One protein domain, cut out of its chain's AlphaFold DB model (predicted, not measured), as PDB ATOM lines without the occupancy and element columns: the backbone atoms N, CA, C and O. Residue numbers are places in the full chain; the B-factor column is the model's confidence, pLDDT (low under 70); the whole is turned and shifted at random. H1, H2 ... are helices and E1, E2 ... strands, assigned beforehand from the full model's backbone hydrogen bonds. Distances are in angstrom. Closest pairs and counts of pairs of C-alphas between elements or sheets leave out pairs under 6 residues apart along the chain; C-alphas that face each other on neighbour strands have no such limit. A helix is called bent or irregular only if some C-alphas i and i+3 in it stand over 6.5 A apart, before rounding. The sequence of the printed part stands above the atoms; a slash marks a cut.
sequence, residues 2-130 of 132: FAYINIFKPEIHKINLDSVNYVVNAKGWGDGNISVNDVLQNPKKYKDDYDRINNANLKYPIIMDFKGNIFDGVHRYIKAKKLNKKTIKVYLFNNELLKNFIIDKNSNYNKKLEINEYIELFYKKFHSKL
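This is residues 2 to 130 of the 132 residues of an uncharacterized protein of viral metagenome (UniProt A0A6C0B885). The model is a broad U: a small, strongly twisted sheet of E1, E4, E2 and E3 makes its base, with H4 packed on the sheet, H3 on H4 and H2 on H3 toward one end, and H1, H5 and H6 at the other end. The long link of residues 17 to 35 runs along the H2 arm; H6 makes the far side of the other arm, loosely joined, and residues 104 to 110 stick out. The printed part has 129 residues with six named helices and four named strands, in the order H1 E1 H2 H3 E2 E3 H4 E4 H5 H6; the sheet is mixed, and so is the class, helices and strands. It is only just compact, close to loose, with a radius of gyration of the C-alphas of 16.6 A and spans of 45 by 32 by 23 A.

H1 is residues 2 to 8, with C-alpha 2 at (169.615, 180.999, 153.764). E1 is residues 13 to 16, H2 residues 36 to 41, and H3 residues 47 to 55, 11.8 A long from first to last C-alpha. E2 is residues 62 to 65 and E3 residues 70 to 72. H4, residues 74 to 82, is 12.2 A long. E4, residues 87 to 93, is 17.9 A long and begins with C-alpha 87 at (183.099, 180.185, 171.470). H5 is residues 95 to 99. H6, residues 115 to 129, is 21.2 A long and ends with C-alpha 129 at (177.624, 190.095, 143.752); it is irregular, with C-alphas 125 and 128 7.7 A apart.

The sheet runs E1 E4 E2 E3, with E1 and E3 as edge strands. E4 is antiparallel to E1, with N 13 and O 90 at 2.9 A, and parallel to E2, with N 91 and O 62 at 2.8 A. E2 and E3 form a hairpin, antiparallel, with N 71 and O 63 at 2.9 A. H4 is on the sheet at a height of 8.1 A, over none of its strands. H3 and H4 touch at a steep tilt of 67 degrees, the C-alphas of Ile 53 and His 75 being closest at 4.5 A. H2 and H3 touch, about perpendicular at 78 degrees, closest at the C-alphas of Val 39 and Tyr 50, 6.1 A. H1 is not on the sheet, and H5 only just not on it, with 4 pairs of C-alphas within 10 A. H1 and H6 are near each other, with 5 pairs of C-alphas within 10 A; H5 and H6 are apart. In H1 to H5 every O i to N i+4 pair is within hydrogen-bond range; in H6, 9 of 11 are.

The two C-alphas farthest apart, of Lys 44 and Ser 128, are 49.1 A apart. The printed part has no cut. The links E1 to H2 and H5 to H6 are long. The mean pLDDT of the printed part is 91.6; residue 31 and residues 129 to 130 are under 70.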
ATOM      1  N   PHE A   2     169.001 182.301 154.083       93.12
ATOM      2  CA  PHE A   2     169.615 180.999 153.764       93.12
ATOM      3  C   PHE A   2     170.031 180.831 152.296       93.12
ATOM      4  O   PHE A   2     171.128 180.347 152.042       93.12
ATOM      5  N   ALA A   3     169.229 181.309 151.337       92.62
ATOM      6  CA  ALA A   3     169.623 181.325 149.923       92.62
ATOM      7  C   ALA A   3     170.944 182.086 149.698       92.62
ATOM      8  O   ALA A   3     171.839 181.578 149.032       92.62
ATOM      9  N   TYR A   4     171.114 183.248 150.340       94.19
ATOM     10  CA  TYR A   4     172.364 184.013 150.289       94.19
ATOM     11  C   TYR A   4     173.543 183.212 150.850       94.19
ATOM     12  O   TYR A   4     174.581 183.125 150.208       94.19
ATOM     13  N   ILE A   5     173.379 182.580 152.015       95.38
ATOM     14  CA  ILE A   5     174.436 181.754 152.620       95.38
ATOM     15  C   ILE A   5     174.807 180.584 151.702       95.38
ATOM     16  O   ILE A   5     175.985 180.279 151.528       95.38
ATOM     17  N   ASN A   6     173.810 179.942 151.093       94.06
ATOM     18  CA  ASN A   6     174.024 178.794 150.223       94.06
ATOM     19  C   ASN A   6     174.723 179.160 148.914       94.06
ATOM     20  O   ASN A   6     175.558 178.372 148.477       94.06
ATOM     21  N   ILE A   7     174.402 180.312 148.327       93.44
ATOM     22  CA  ILE A   7     174.962 180.769 147.050       93.44
ATOM     23  C   ILE A   7     176.341 181.403 147.256       93.44
ATOM     24  O   ILE A   7     177.303 180.985 146.627       93.44
ATOM     25  N   PHE A   8     176.454 182.373 148.167       93.75
ATOM     26  CA  PHE A   8     177.659 183.200 148.306       93.75
ATOM     27  C   PHE A   8     178.682 182.663 149.308       93.75
ATOM     28  O   PHE A   8     179.765 183.227 149.406       93.75
ATOM     29  N   LYS A   9     178.341 181.616 150.075       94.56
ATOM     30  CA  LYS A   9     179.231 180.968 151.058       94.56
ATOM     31  C   LYS A   9     180.018 181.981 151.919       94.56
ATOM     32  O   LYS A   9     181.245 181.927 151.935       94.56
ATOM     33  N   PRO A  10     179.337 182.912 152.621       94.25
ATOM     34  CA  PRO A  10     180.021 183.929 153.413       94.25
ATOM     35  C   PRO A  10     180.938 183.288 154.458       94.25
ATOM     36  O   PRO A  10     180.685 182.171 154.919       94.25
ATOM     37  N   GLU A  11     181.986 184.013 154.841       96.06
ATOM     38  CA  GLU A  11     182.949 183.538 155.828       96.06
ATOM     39  C   GLU A  11     182.262 183.196 157.160       96.06
ATOM     40  O   GLU A  11     181.316 183.855 157.606       96.06
ATOM     41  N   ILE A  12     182.740 182.123 157.790       97.81
ATOM     42  CA  ILE A  12     182.313 181.716 159.124       97.81
ATOM     43  C   ILE A  12     183.339 182.234 160.118       97.81
ATOM     44  O   ILE A  12     184.487 181.794 160.115       97.81
ATOM     45  N   HIS A  13     182.892 183.068 161.048       96.94
ATOM     46  CA  HIS A  13     183.731 183.541 162.139       96.94
ATOM     47  C   HIS A  13     183.502 182.708 163.400       96.94
ATOM     48  O   HIS A  13     182.454 182.083 163.588       96.94
ATOM     49  N   LYS A  14     184.489 182.707 164.295       97.12
ATOM     50  CA  LYS A  14     184.393 182.103 165.624       97.12
ATOM     51  C   LYS A  14     184.516 183.218 166.652       97.12
ATOM     52  O   LYS A  14     185.580 183.811 166.776       97.12
ATOM     53  N   ILE A  15     183.435 183.494 167.373       95.94
ATOM     54  CA  ILE A  15     183.392 184.582 168.360       95.94
ATOM     55  C   ILE A  15     183.274 184.031 169.775       95.94
ATOM     56  O   ILE A  15     182.857 182.883 169.969       95.94
ATOM     57  N   ASN A  16     183.634 184.855 170.758       94.88
ATOM     58  CA  ASN A  16     183.394 184.555 172.163       94.88
ATOM     59  C   ASN A  16     181.879 184.577 172.445       94.88
ATOM     60  O   ASN A  16     181.156 185.441 171.963       94.88
ATOM     61  N   LEU A  17     181.386 183.609 173.214       92.88
ATOM     62  CA  LEU A  17     179.978 183.552 173.612       92.88
ATOM     63  C   LEU A  17     179.564 184.701 174.545       92.88
ATOM     64  O   LEU A  17     178.378 185.004 174.635       92.88
ATOM     65  N   ASP A  18     180.508 185.329 175.238       87.62
ATOM     66  CA  ASP A  18     180.260 186.441 176.162       87.62
ATOM     67  C   ASP A  18     180.150 187.794 175.451       87.62
ATOM     68  O   ASP A  18     179.581 188.726 176.006       87.62
ATOM     69  N   SER A  19     180.606 187.899 174.196       86.31
ATOM     70  CA  SER A  19     180.397 189.105 173.381       86.31
ATOM     71  C   SER A  19     179.004 189.164 172.742       86.31
ATOM     72  O   SER A  19     178.681 190.131 172.057       86.31
ATOM     73  N   VAL A  20     178.189 188.116 172.901       89.25
ATOM     74  CA  VAL A  20     176.837 188.051 172.340       89.25
ATOM     75  C   VAL A  20     175.856 188.671 173.332       89.25
ATOM     76  O   VAL A  20     175.574 188.100 174.385       89.25
ATOM     77  N   ASN A  21     175.303 189.830 172.977       82.50
ATOM     78  CA  ASN A  21     174.304 190.524 173.784       82.50
ATOM     79  C   ASN A  21     172.901 189.938 173.553       82.50
ATOM     80  O   ASN A  21     172.086 190.507 172.828       82.50
ATOM     81  N   TYR A  22     172.630 188.768 174.135       86.44
ATOM     82  CA  TYR A  22     171.320 188.122 174.044       86.44
ATOM     83  C   TYR A  22     170.568 188.170 175.379       86.44
ATOM     84  O   TYR A  22     171.031 187.639 176.390       86.44
ATOM     85  N   VAL A  23     169.370 188.758 175.365       87.75
ATOM     86  CA  VAL A  23     168.521 188.918 176.554       87.75
ATOM     87  C   VAL A  23     167.641 187.679 176.744       87.75
ATOM     88  O   VAL A  23     166.580 187.554 176.143       87.75
ATOM     89  N   VAL A  24     168.055 186.759 177.619       88.69
ATOM     90  CA  VAL A  24     167.353 185.475 177.862       88.69
ATOM     91  C   VAL A  24     165.946 185.609 178.460       88.69
ATOM     92  O   VAL A  24     165.149 184.680 178.351       88.69
ATOM     93  N   ASN A  25     165.635 186.757 179.067       90.31
ATOM     94  CA  ASN A  25     164.320 187.075 179.635       90.31
ATOM     95  C   ASN A  25     163.394 187.807 178.652       90.31
ATOM     96  O   ASN A  25     162.237 188.058 178.981       90.31
ATOM     97  N   ALA A  26     163.885 188.194 177.469       87.12
ATOM     98  CA  ALA A  26     163.044 188.866 176.491       87.12
ATOM     99  C   ALA A  26     161.984 187.891 175.966       87.12
ATOM    100  O   ALA A  26     162.300 186.761 175.581       87.12
ATOM    101  N   LYS A  27     160.728 188.342 175.947       86.12
ATOM    102  CA  LYS A  27     159.641 187.637 175.270       86.12
ATOM    103  C   LYS A  27     159.794 187.826 173.767       86.12
ATOM    104  O   LYS A  27     160.161 188.909 173.312       86.12
ATOM    105  N   GLY A  28     159.555 186.768 173.010       76.62
ATOM    106  CA  GLY A  28     159.759 186.775 171.561       76.62
ATOM    107  C   GLY A  28     160.142 185.419 170.985       76.62
ATOM    108  O   GLY A  28     160.319 185.296 169.777       76.62
ATOM    109  N   TRP A  29     160.282 184.397 171.831       78.00
ATOM    110  CA  TRP A  29     160.434 183.021 171.383       78.00
ATOM    111  C   TRP A  29     159.052 182.373 171.190       78.00
ATOM    112  O   TRP A  29     158.062 182.854 171.740       78.00
ATOM    113  N   GLY A  30     158.966 181.309 170.386       70.00
ATOM    114  CA  GLY A  30     157.709 180.610 170.096       70.00
ATOM    115  C   GLY A  30     156.633 181.509 169.475       70.00
ATOM    116  O   GLY A  30     156.848 182.121 168.432       70.00
ATOM    117  N   ASP A  31     155.483 181.581 170.142       69.31
ATOM    118  CA  ASP A  31     154.322 182.423 169.817       69.31
ATOM    119  C   ASP A  31     154.535 183.922 170.115       69.31
ATOM    120  O   ASP A  31     153.618 184.728 169.966       69.31
ATOM    121  N   GLY A  32     155.737 184.301 170.555       76.38
ATOM    122  CA  GLY A  32     156.094 185.663 170.934       76.38
ATOM    123  C   GLY A  32     155.894 185.968 172.419       76.38
ATOM    124  O   GLY A  32     156.345 187.016 172.878       76.38
ATOM    125  N   ASN A  33     155.293 185.061 173.196       84.88
ATOM    126  CA  ASN A  33     154.971 185.301 174.608       84.88
ATOM    127  C   ASN A  33     155.929 184.627 175.592       84.88
ATOM    128  O   ASN A  33     155.847 184.900 176.794       84.88
ATOM    129  N   ILE A  34     156.834 183.779 175.101       90.69
ATOM    130  CA  ILE A  34     157.775 183.014 175.923       90.69
ATOM    131  C   ILE A  34     159.210 183.537 175.779       90.69
ATOM    132  O   ILE A  34     159.615 184.043 174.726       90.69
ATOM    133  N   SER A  35     159.977 183.425 176.861       92.88
ATOM    134  CA  SER A  35     161.407 183.732 176.925       92.88
ATOM    135  C   SER A  35     162.258 182.458 176.965       92.88
ATOM    136  O   SER A  35     161.756 181.351 177.172       92.88
ATOM    137  N   VAL A  36     163.579 182.599 176.810       92.94
ATOM    138  CA  VAL A  36     164.499 181.463 176.971       92.94
ATOM    139  C   VAL A  36     164.448 180.899 178.383       92.94
ATOM    140  O   VAL A  36     164.458 179.681 178.564       92.94
ATOM    141  N   ASN A  37     164.381 181.774 179.382       94.38
ATOM    142  CA  ASN A  37     164.342 181.337 180.768       94.38
ATOM    143  C   ASN A  37     163.055 180.578 181.101       94.38
ATOM    144  O   ASN A  37     163.143 179.583 181.820       94.38
ATOM    145  N   ASP A  38     161.911 180.936 180.509       94.44
ATOM    146  CA  ASP A  38     160.670 180.166 180.673       94.44
ATOM    147  C   ASP A  38     160.851 178.709 180.225       94.44
ATOM    148  O   ASP A  38     160.473 177.784 180.952       94.44
ATOM    149  N   VAL A  39     161.491 178.502 179.065       94.19
ATOM    150  CA  VAL A  39     161.790 177.172 178.503       94.19
ATOM    151  C   VAL A  39     162.763 176.398 179.391       94.19
ATOM    152  O   VAL A  39     162.557 175.212 179.654       94.19
ATOM    153  N   LEU A  40     163.826 177.050 179.868       94.69
ATOM    154  CA  LEU A  40     164.845 176.401 180.697       94.69
ATOM    155  C   LEU A  40     164.327 176.023 182.091       94.69
ATOM    156  O   LEU A  40     164.727 174.984 182.613       94.69
ATOM    157  N   GLN A  41     163.451 176.840 182.679       96.12
ATOM    158  CA  GLN A  41     162.878 176.609 184.008       96.12
ATOM    159  C   GLN A  41     161.693 175.637 183.981       96.12
ATOM    160  O   GLN A  41     161.463 174.928 184.958       96.12
ATOM    161  N   ASN A  42     160.964 175.554 182.861       95.50
ATOM    162  CA  ASN A  42     159.773 174.713 182.725       95.50
ATOM    163  C   ASN A  42     159.906 173.706 181.564       95.50
ATOM    164  O   ASN A  42     159.055 173.684 180.667       95.50
ATOM    165  N   PRO A  43     160.921 172.819 181.569       94.12
ATOM    166  CA  PRO A  43     161.228 171.944 180.435       94.12
ATOM    167  C   PRO A  43     160.094 170.974 180.086       94.12
ATOM    168  O   PRO A  43     159.934 170.611 178.929       94.12
ATOM    169  N   LYS A  44     159.272 170.569 181.066       95.69
ATOM    170  CA  LYS A  44     158.098 169.715 180.817       95.69
ATOM    171  C   LYS A  44     156.994 170.453 180.055       95.69
ATOM    172  O   LYS A  44     156.337 169.850 179.217       95.69
ATOM    173  N   LYS A  45     156.798 171.742 180.351       94.94
ATOM    174  CA  LYS A  45     155.785 172.585 179.703       94.94
ATOM    175  C   LYS A  45     156.208 172.959 178.282       94.94
ATOM    176  O   LYS A  45     155.382 172.945 177.381       94.94
ATOM    177  N   TYR A  46     157.493 173.250 178.090       93.56
ATOM    178  CA  TYR A  46     158.075 173.664 176.809       93.56
ATOM    179  C   TYR A  46     158.981 172.577 176.227       93.56
ATOM    180  O   TYR A  46     160.125 172.838 175.848       93.56
ATOM    181  N   LYS A  47     158.476 171.338 176.202       94.81
ATOM    182  CA  LYS A  47     159.260 170.150 175.845       94.81
ATOM    183  C   LYS A  47     159.914 170.278 174.472       94.81
ATOM    184  O   LYS A  47     161.103 170.005 174.350       94.81
ATOM    185  N   ASP A  48     159.175 170.746 173.471       93.31
ATOM    186  CA  ASP A  48     159.674 170.811 172.097       93.31
ATOM    187  C   ASP A  48     160.849 171.785 171.951       93.31
ATOM    188  O   ASP A  48     161.888 171.420 171.402       93.31
ATOM    189  N   ASP A  49     160.748 173.003 172.490       92.88
ATOM    190  CA  ASP A  49     161.861 173.957 172.445       92.88
ATOM    191  C   ASP A  49     163.032 173.506 173.327       92.88
ATOM    192  O   ASP A  49     164.191 173.628 172.919       92.88
ATOM    193  N   TYR A  50     162.763 172.902 174.488       95.56
ATOM    194  CA  TYR A  50     163.809 172.326 175.333       95.56
ATOM    195  C   TYR A  50     164.577 171.206 174.609       95.56
ATOM    196  O   TYR A  50     165.814 171.186 174.617       95.56
ATOM    197  N   ASP A  51     163.866 170.318 173.913       96.69
ATOM    198  CA  ASP A  51     164.450 169.252 173.101       96.69
ATOM    199  C   ASP A  51     165.228 169.826 171.915       96.69
ATOM    200  O   ASP A  51     166.344 169.383 171.639       96.69
ATOM    201  N   ARG A  52     164.715 170.868 171.250       95.69
ATOM    202  CA  ARG A  52     165.437 171.567 170.174       95.69
ATOM    203  C   ARG A  52     166.726 172.206 170.671       95.69
ATOM    204  O   ARG A  52     167.726 172.136 169.959       95.69
ATOM    205  N   ILE A  53     166.750 172.781 171.879       96.56
ATOM    206  CA  ILE A  53     167.995 173.249 172.510       96.56
ATOM    207  C   ILE A  53     168.948 172.068 172.678       96.56
ATOM    208  O   ILE A  53     170.078 172.130 172.206       96.56
ATOM    209  N   ASN A  54     168.521 170.980 173.319       97.56
ATOM    210  CA  ASN A  54     169.418 169.865 173.637       97.56
ATOM    211  C   ASN A  54     169.931 169.142 172.385       97.56
ATOM    212  O   ASN A  54     171.101 168.757 172.330       97.56
ATOM    213  N   ASN A  55     169.108 169.044 171.343       97.69
ATOM    214  CA  ASN A  55     169.427 168.366 170.087       97.69
ATOM    215  C   ASN A  55     170.074 169.290 169.044       97.69
ATOM    216  O   ASN A  55     170.529 168.817 168.003       97.69
ATOM    217  N   ALA A  56     170.196 170.593 169.320       97.62
ATOM    218  CA  ALA A  56     170.792 171.548 168.391       97.62
ATOM    219  C   ALA A  56     172.213 171.131 167.967       97.62
ATOM    220  O   ALA A  56     173.087 170.860 168.797       97.62
ATOM    221  N   ASN A  57     172.478 171.108 166.661       97.56
ATOM    222  CA  ASN A  57     173.794 170.754 166.136       97.56
ATOM    223  C   ASN A  57     174.723 171.983 166.102       97.56
ATOM    224  O   ASN A  57     174.545 172.891 165.290       97.56
ATOM    225  N   LEU A  58     175.744 171.986 166.966       97.44
ATOM    226  CA  LEU A  58     176.712 173.086 167.103       97.44
ATOM    227  C   LEU A  58     177.754 173.157 165.971       97.44
ATOM    228  O   LEU A  58     178.559 174.087 165.942       97.44
ATOM    229  N   LYS A  59     177.758 172.204 165.027       96.81
ATOM    230  CA  LYS A  59     178.600 172.277 163.822       96.81
ATOM    231  C   LYS A  59     178.202 173.462 162.934       96.81
ATOM    232  O   LYS A  59     179.076 174.016 162.262       96.81
ATOM    233  N   TYR A  60     176.918 173.835 162.945       96.75
ATOM    234  CA  TYR A  60     176.348 174.868 162.082       96.75
ATOM    235  C   TYR A  60     176.384 176.265 162.726       96.75
ATOM    236  O   TYR A  60     175.919 176.402 163.862       96.75
ATOM    237  N   PRO A  61     176.842 177.307 162.005       97.62
ATOM    238  CA  PRO A  61     176.922 178.673 162.529       97.62
ATOM    239  C   PRO A  61     175.557 179.300 162.831       97.62
ATOM    240  O   PRO A  61     174.599 179.060 162.095       97.62
ATOM    241  N   ILE A  62     175.471 180.135 163.869       97.38
ATOM    242  CA  ILE A  62     174.314 181.026 164.084       97.38
ATOM    243  C   ILE A  62     174.387 182.242 163.144       97.38
ATOM    244  O   ILE A  62     175.446 182.519 162.581       97.38
ATOM    245  N   ILE A  63     173.282 182.966 162.964       97.00
ATOM    246  CA  ILE A  63     173.229 184.174 162.123       97.00
ATOM    247  C   ILE A  63     172.979 185.378 163.024       97.00
ATOM    248  O   ILE A  63     171.986 185.397 163.754       97.00
ATOM    249  N   MET A  64     173.857 186.378 162.966       95.31
ATOM    250  CA  MET A  64     173.748 187.572 163.804       95.31
ATOM    251  C   MET A  64     174.318 188.822 163.131       95.31
ATOM    252  O   MET A  64     175.015 188.734 162.117       95.31
ATOM    253  N   ASP A  65     174.029 189.986 163.707       93.75
ATOM    254  CA  ASP A  65     174.704 191.234 163.355       93.75
ATOM    255  C   ASP A  65     175.953 191.491 164.215       93.75
ATOM    256  O   ASP A  65     176.260 190.772 165.167       93.75
ATOM    257  N   PHE A  66     176.676 192.562 163.888       91.50
ATOM    258  CA  PHE A  66     177.852 193.011 164.643       91.50
ATOM    259  C   PHE A  66     177.520 193.572 166.037       91.50
ATOM    260  O   PHE A  66     178.433 193.798 166.825       91.50
ATOM    261  N   LYS A  67     176.240 193.807 166.354       89.75
ATOM    262  CA  LYS A  67     175.792 194.322 167.655       89.75
ATOM    263  C   LYS A  67     175.451 193.211 168.649       89.75
ATOM    264  O   LYS A  67     175.157 193.516 169.801       89.75
ATOM    265  N   GLY A  68     175.475 191.944 168.234       88.62
ATOM    266  CA  GLY A  68     175.100 190.831 169.107       88.62
ATOM    267  C   GLY A  68     173.694 190.279 168.866       88.62
ATOM    268  O   GLY A  68     173.333 189.297 169.511       88.62
ATOM    269  N   ASN A  69     172.906 190.864 167.958       90.19
ATOM    270  CA  ASN A  69     171.517 190.461 167.745       90.19
ATOM    271  C   ASN A  69     171.457 189.171 166.923       90.19
ATOM    272  O   ASN A  69     171.918 189.132 165.783       90.19
ATOM    273  N   ILE A  70     170.867 188.118 167.491       92.69
ATOM    274  CA  ILE A  70     170.714 186.814 166.834       92.69
ATOM    275  C   ILE A  70     169.434 186.813 165.990       92.69
ATOM    276  O   ILE A  70     168.341 186.957 166.530       92.69
ATOM    277  N   PHE A  71     169.563 186.583 164.682       91.50
ATOM    278  CA  PHE A  71     168.428 186.422 163.761       91.50
ATOM    279  C   PHE A  71     168.005 184.960 163.605       91.50
ATOM    280  O   PHE A  71     166.831 184.666 163.410       91.50
ATOM    281  N   ASP A  72     168.965 184.038 163.680       93.56
ATOM    282  CA  ASP A  72     168.710 182.600 163.656       93.56
ATOM    283  C   ASP A  72     169.736 181.847 164.506       93.56
ATOM    284  O   ASP A  72     170.913 182.209 164.578       93.56
ATOM    285  N   GLY A  73     169.296 180.745 165.113       94.44
ATOM    286  CA  GLY A  73     170.173 179.841 165.851       94.44
ATOM    287  C   GLY A  73     170.219 180.045 167.365       94.44
ATOM    288  O   GLY A  73     171.131 179.515 167.997       94.44
ATOM    289  N   VAL A  74     169.224 180.704 167.970       93.94
ATOM    290  CA  VAL A  74     169.106 180.847 169.439       93.94
ATOM    291  C   VAL A  74     169.247 179.497 170.158       93.94
ATOM    292  O   VAL A  74     170.045 179.384 171.081       93.94
ATOM    293  N   HIS A  75     168.595 178.429 169.680       95.62
ATOM    294  CA  HIS A  75     168.746 177.076 170.249       95.62
ATOM    295  C   HIS A  75     170.215 176.613 170.333       95.62
ATOM    296  O   HIS A  75     170.641 176.048 171.341       95.62
ATOM    297  N   ARG A  76     171.014 176.883 169.289       97.44
ATOM    298  CA  ARG A  76     172.447 176.542 169.238       97.44
ATOM    299  C   ARG A  76     173.256 177.413 170.194       97.44
ATOM    300  O   ARG A  76     174.128 176.895 170.884       97.44
ATOM    301  N   TYR A  77     172.942 178.705 170.266       96.50
ATOM    302  CA  TYR A  77     173.557 179.625 171.220       96.50
ATOM    303  C   TYR A  77     173.328 179.171 172.671       96.50
ATOM    304  O   TYR A  77     174.290 178.982 173.418       96.50
ATOM    305  N   ILE A  78     172.078 178.879 173.043       96.19
ATOM    306  CA  ILE A  78     171.726 178.426 174.395       96.19
ATOM    307  C   ILE A  78     172.365 177.075 174.721       96.19
ATOM    308  O   ILE A  78     172.938 176.918 175.798       96.19
ATOM    309  N   LYS A  79     172.367 176.112 173.788       97.56
ATOM    310  CA  LYS A  79     173.083 174.841 173.985       97.56
ATOM    311  C   LYS A  79     174.577 175.058 174.224       97.56
ATOM    312  O   LYS A  79     175.152 174.417 175.101       97.56
ATOM    313  N   ALA A  80     175.218 175.949 173.468       97.69
ATOM    314  CA  ALA A  80     176.638 176.233 173.633       97.69
ATOM    315  C   ALA A  80     176.947 176.846 175.012       97.69
ATOM    316  O   ALA A  80     177.917 176.423 175.643       97.69
ATOM    317  N   LYS A  81     176.089 177.754 175.510       95.94
ATOM    318  CA  LYS A  81     176.159 178.278 176.887       95.94
ATOM    319  C   LYS A  81     175.958 177.173 177.932       95.94
ATOM    320  O   LYS A  81     176.799 177.043 178.812       95.94
ATOM    321  N   LYS A  82     174.932 176.315 177.799       95.25
ATOM    322  CA  LYS A  82     174.693 175.165 178.707       95.25
ATOM    323  C   LYS A  82     175.899 174.222 178.804       95.25
ATOM    324  O   LYS A  82     176.140 173.634 179.848       95.25
ATOM    325  N   LEU A  83     176.644 174.068 177.709       97.00
ATOM    326  CA  LEU A  83     177.839 173.223 177.631       97.00
ATOM    327  C   LEU A  83     179.137 173.959 178.004       97.00
ATOM    328  O   LEU A  83     180.218 173.442 177.712       97.00
ATOM    329  N   ASN A  84     179.052 175.164 178.582       96.19
ATOM    330  CA  ASN A  84     180.193 176.000 178.967       96.19
ATOM    331  C   ASN A  84     181.228 176.170 177.841       96.19
ATOM    332  O   ASN A  84     182.442 176.190 178.064       96.19
ATOM    333  N   LYS A  85     180.767 176.253 176.586       97.50
ATOM    334  CA  LYS A  85     181.659 176.553 175.463       97.50
ATOM    335  C   LYS A  85     182.124 178.002 175.589       97.50
ATOM    336  O   LYS A  85     181.358 178.878 175.964       97.50
ATOM    337  N   LYS A  86     183.379 178.258 175.214       97.06
ATOM    338  CA  LYS A  86     183.937 179.621 175.163       97.06
ATOM    339  C   LYS A  86     183.575 180.361 173.878       97.06
ATOM    340  O   LYS A  86     183.620 181.581 173.822       97.06
ATOM    341  N   THR A  87     183.268 179.622 172.813       97.69
ATOM    342  CA  THR A  87     183.099 180.185 171.470       97.69
ATOM    343  C   THR A  87     181.990 179.499 170.685       97.69
ATOM    344  O   THR A  87     181.668 178.337 170.943       97.69
ATOM    345  N   ILE A  88     181.453 180.209 169.693       97.75
ATOM    346  CA  ILE A  88     180.453 179.705 168.748       97.75
ATOM    347  C   ILE A  88     180.769 180.177 167.324       97.75
ATOM    348  O   ILE A  88     181.375 181.231 167.128       97.75
ATOM    349  N   LYS A  89     180.397 179.367 166.325       98.19
ATOM    350  CA  LYS A  89     180.506 179.729 164.907       98.19
ATOM    351  C   LYS A  89     179.366 180.664 164.517       98.19
ATOM    352  O   LYS A  89     178.221 180.398 164.886       98.19
ATOM    353  N   VAL A  90     179.661 181.694 163.734       97.75
ATOM    354  CA  VAL A  90     178.686 182.709 163.319       97.75
ATOM    355  C   VAL A  90     178.853 183.091 161.853       97.75
ATOM    356  O   VAL A  90     179.969 183.121 161.338       97.75
ATOM    357  N   TYR A  91     177.743 183.432 161.206       98.00
ATOM    358  CA  TYR A  91     177.745 184.319 160.051       98.00
ATOM    359  C   TYR A  91     177.420 185.738 160.526       98.00
ATOM    360  O   TYR A  91     176.369 185.950 161.138       98.00
ATOM    361  N   LEU A  92     178.308 186.694 160.237       96.00
ATOM    362  CA  LEU A  92     178.128 188.101 160.596       96.00
ATOM    363  C   LEU A  92     177.533 188.882 159.427       96.00
ATOM    364  O   LEU A  92     178.076 188.895 158.324       96.00
ATOM    365  N   PHE A  93     176.406 189.540 159.677       95.50
ATOM    366  CA  PHE A  93     175.714 190.358 158.691       95.50
ATOM    367  C   PHE A  93     175.808 191.829 159.111       95.50
ATOM    368  O   PHE A  93     175.322 192.217 160.171       95.50
ATOM    369  N   ASN A  94     176.443 192.664 158.283       94.12
ATOM    370  CA  ASN A  94     176.476 194.108 158.518       94.12
ATOM    371  C   ASN A  94     175.147 194.770 158.111       94.12
ATOM    372  O   ASN A  94     174.327 194.185 157.400       94.12
ATOM    373  N   ASN A  95     174.940 196.015 158.544       92.00
ATOM    374  CA  ASN A  95     173.704 196.755 158.264       92.00
ATOM    375  C   ASN A  95     173.441 196.930 156.762       92.00
ATOM    376  O   ASN A  95     172.288 196.929 156.336       92.00
ATOM    377  N   GLU A  96     174.490 197.083 155.955       92.00
ATOM    378  CA  GLU A  96     174.369 197.209 154.501       92.00
ATOM    379  C   GLU A  96     173.811 195.925 153.876       92.00
ATOM    380  O   GLU A  96     172.846 195.964 153.115       92.00
ATOM    381  N   LEU A  97     174.345 194.769 154.270       93.06
ATOM    382  CA  LEU A  97     173.864 193.466 153.839       93.06
ATOM    383  C   LEU A  97     172.443 193.192 154.352       93.06
ATOM    384  O   LEU A  97     171.615 192.681 153.599       93.06
ATOM    385  N   LEU A  98     172.132 193.556 155.600       92.75
ATOM    386  CA  LEU A  98     170.803 193.359 156.189       92.75
ATOM    387  C   LEU A  98     169.703 194.126 155.448       92.75
ATOM    388  O   LEU A  98     168.615 193.581 155.255       92.75
ATOM    389  N   LYS A  99     169.993 195.335 154.945       91.62
ATOM    390  CA  LYS A  99     169.047 196.115 154.122       91.62
ATOM    391  C   LYS A  99     168.561 195.343 152.892       91.62
ATOM    392  O   LYS A  99     167.413 195.503 152.485       91.62
ATOM    393  N   ASN A 100     169.379 194.441 152.348       92.75
ATOM    394  CA  ASN A 100     168.984 193.609 151.211       92.75
ATOM    395  C   ASN A 100     167.946 192.531 151.579       92.75
ATOM    396  O   ASN A 100     167.254 192.012 150.705       92.75
ATOM    397  N   PHE A 101     167.735 192.213 152.855       91.75
ATOM    398  CA  PHE A 101     166.715 191.237 153.259       91.75
ATOM    399  C   PHE A 101     165.352 191.859 153.592       91.75
ATOM    400  O   PHE A 101     164.395 191.120 153.796       91.75
ATOM    401  N   ILE A 102     165.224 193.190 153.568       90.00
ATOM    402  CA  ILE A 102     163.948 193.883 153.800       90.00
ATOM    403  C   ILE A 102     163.020 193.679 152.598       90.00
ATOM    404  O   ILE A 102     163.329 194.129 151.493       90.00
ATOM    405  N   ILE A 103     161.891 192.998 152.795       89.75
ATOM    406  CA  ILE A 103     160.887 192.754 151.744       89.75
ATOM    407  C   ILE A 103     160.018 193.998 151.523       89.75
ATOM    408  O   ILE A 103     159.775 194.386 150.380       89.75
ATOM    409  N   ASP A 104     159.598 194.647 152.608       88.12
ATOM    410  CA  ASP A 104     158.794 195.867 152.577       88.12
ATOM    411  C   ASP A 104     159.425 196.950 153.461       88.12
ATOM    412  O   ASP A 104     159.707 196.718 154.636       88.12
ATOM    413  N   LYS A 105     159.653 198.139 152.889       84.56
ATOM    414  CA  LYS A 105     160.223 199.297 153.598       84.56
ATOM    415  C   LYS A 105     159.229 199.949 154.561       84.56
ATOM    416  O   LYS A 105     159.656 200.640 155.476       84.56
ATOM    417  N   ASN A 106     157.935 199.700 154.373       88.75
ATOM    418  CA  ASN A 106     156.852 200.194 155.218       88.75
ATOM    419  C   ASN A 106     156.522 199.217 156.358       88.75
ATOM    420  O   ASN A 106     155.487 199.356 157.002       88.75
ATOM    421  N   SER A 107     157.368 198.204 156.589       81.19
ATOM    422  CA  SER A 107     157.193 197.203 157.651       81.19
ATOM    423  C   SER A 107     155.869 196.432 157.569       81.19
ATOM    424  O   SER A 107     155.343 195.979 158.583       81.19
ATOM    425  N   ASN A 108     155.321 196.250 156.363       87.38
ATOM    426  CA  ASN A 108     154.161 195.390 156.164       87.38
ATOM    427  C   ASN A 108     154.580 193.913 156.209       87.38
ATOM    428  O   ASN A 108     154.922 193.309 155.189       87.38
ATOM    429  N   TYR A 109     154.529 193.322 157.402       78.00
ATOM    430  CA  TYR A 109     154.861 191.912 157.633       78.00
ATOM    431  C   TYR A 109     153.907 190.927 156.934       78.00
ATOM    432  O   TYR A 109     154.257 189.763 156.767       78.00
ATOM    433  N   ASN A 110     152.731 191.389 156.490       83.06
ATOM    434  CA  ASN A 110     151.731 190.577 155.793       83.06
ATOM    435  C   ASN A 110     151.876 190.618 154.268       83.06
ATOM    436  O   ASN A 110     151.065 190.012 153.563       83.06
ATOM    437  N   LYS A 111     152.877 191.332 153.736       85.44
ATOM    438  CA  LYS A 111     153.122 191.370 152.297       85.44
ATOM    439  C   LYS A 111     153.491 189.975 151.798       85.44
ATOM    440  O   LYS A 111     154.587 189.477 152.054       85.44
ATOM    441  N   LYS A 112     152.568 189.371 151.057       86.25
ATOM    442  CA  LYS A 112     152.795 188.130 150.325       86.25
ATOM    443  C   LYS A 112     153.312 188.483 148.939       86.25
ATOM    444  O   LYS A 112     152.738 189.339 148.272       86.25
ATOM    445  N   LEU A 113     154.420 187.861 148.572       89.19
ATOM    446  CA  LEU A 113     154.950 187.872 147.219       89.19
ATOM    447  C   LEU A 113     154.783 186.467 146.645       89.19
ATOM    448  O   LEU A 113     154.885 185.480 147.379       89.19
ATOM    449  N   GLU A 114     154.574 186.383 145.344       94.81
ATOM    450  CA  GLU A 114     154.677 185.134 144.610       94.81
ATOM    451  C   GLU A 114     156.139 184.664 144.547       94.81
ATOM    452  O   GLU A 114     157.097 185.426 144.729       94.81
ATOM    453  N   ILE A 115     156.345 183.369 144.299       93.00
ATOM    454  CA  ILE A 115     157.691 182.772 144.322       93.00
ATOM    455  C   ILE A 115     158.646 183.429 143.313       93.00
ATOM    456  O   ILE A 115     159.807 183.688 143.634       93.00
ATOM    457  N   ASN A 116     158.157 183.753 142.113       95.25
ATOM    458  CA  ASN A 116     158.921 184.446 141.077       95.25
ATOM    459  C   ASN A 116     159.314 185.862 141.514       95.25
ATOM    460  O   ASN A 116     160.431 186.293 141.240       95.25
ATOM    461  N   GLU A 117     158.462 186.557 142.268       94.00
ATOM    462  CA  GLU A 117     158.774 187.886 142.799       94.00
ATOM    463  C   GLU A 117     159.872 187.825 143.869       94.00
ATOM    464  O   GLU A 117     160.764 188.677 143.889       94.00
ATOM    465  N   TYR A 118     159.873 186.799 144.731       91.50
ATOM    466  CA  TYR A 118     160.982 186.573 145.665       91.50
ATOM    467  C   TYR A 118     162.302 186.319 144.934       91.50
ATOM    468  O   TYR A 118     163.340 186.849 145.345       91.50
ATOM    469  N   ILE A 119     162.269 185.526 143.859       91.88
ATOM    470  CA  ILE A 119     163.442 185.239 143.026       91.88
ATOM    471  C   ILE A 119     163.944 186.530 142.380       91.88
ATOM    472  O   ILE A 119     165.113 186.877 142.549       91.88
ATOM    473  N   GLU A 120     163.075 187.287 141.711       93.00
ATOM    474  CA  GLU A 120     163.440 188.564 141.097       93.00
ATOM    475  C   GLU A 120     164.005 189.557 142.110       93.00
ATOM    476  O   GLU A 120     165.013 190.210 141.839       93.00
ATOM    477  N   LEU A 121     163.380 189.681 143.284       92.19
ATOM    478  CA  LEU A 121     163.842 190.573 144.341       92.19
ATOM    479  C   LEU A 121     165.223 190.157 144.848       92.19
ATOM    480  O   LEU A 121     166.084 191.013 145.061       92.19
ATOM    481  N   PHE A 122     165.445 188.855 145.037       92.44
ATOM    482  CA  PHE A 122     166.745 188.325 145.430       92.44
ATOM    483  C   PHE A 122     167.800 188.638 144.367       92.44
ATOM    484  O   PHE A 122     168.838 189.213 144.696       92.44
ATOM    485  N   TYR A 123     167.515 188.341 143.096       91.19
ATOM    486  CA  TYR A 123     168.411 188.671 141.993       91.19
ATOM    487  C   TYR A 123     168.701 190.168 141.965       91.19
ATOM    488  O   TYR A 123     169.854 190.539 142.116       91.19
ATOM    489  N   LYS A 124     167.696 191.048 141.899       91.25
ATOM    490  CA  LYS A 124     167.895 192.511 141.845       91.25
ATOM    491  C   LYS A 124     168.804 193.034 142.963       91.25
ATOM    492  O   LYS A 124     169.633 193.905 142.719       91.25
ATOM    493  N   LYS A 125     168.688 192.487 144.174       91.62
ATOM    494  CA  LYS A 125     169.468 192.937 145.339       91.62
ATOM    495  C   LYS A 125     170.875 192.359 145.431       91.62
ATOM    496  O   LYS A 125     171.744 192.980 146.034       91.62
ATOM    497  N   PHE A 126     171.102 191.179 144.863       90.94
ATOM    498  CA  PHE A 126     172.387 190.484 144.954       90.94
ATOM    499  C   PHE A 126     173.088 190.316 143.597       90.94
ATOM    500  O   PHE A 126     174.184 189.769 143.550       90.94
ATOM    501  N   HIS A 127     172.513 190.833 142.508       80.31
ATOM    502  CA  HIS A 127     173.005 190.676 141.137       80.31
ATOM    503  C   HIS A 127     174.434 191.192 140.953       80.31
ATOM    504  O   HIS A 127     175.241 190.537 140.302       80.31
ATOM    505  N   SER A 128     174.785 192.333 141.556       73.38
ATOM    506  CA  SER A 128     176.156 192.861 141.493       73.38
ATOM    507  C   SER A 128     177.186 191.928 142.137       73.38
ATOM    508  O   SER A 128     178.341 191.936 141.730       73.38
ATOM    509  N   LYS A 129     176.768 191.089 143.093       67.19
ATOM    510  CA  LYS A 129     177.624 190.095 143.752       67.19
ATOM    511  C   LYS A 129     177.709 188.763 143.000       67.19
ATOM    512  O   LYS A 129     178.543 187.946 143.360       67.19
ATOM    513  N   LEU A 130     176.858 188.529 141.995       60.53
ATOM    514  CA  LEU A 130     176.854 187.306 141.173       60.53
ATOM    515  C   LEU A 130     177.825 187.365 139.982       60.53
ATOM    516  O   LEU A 130     177.992 186.361 139.302       60.53
TER     517      LEU A 130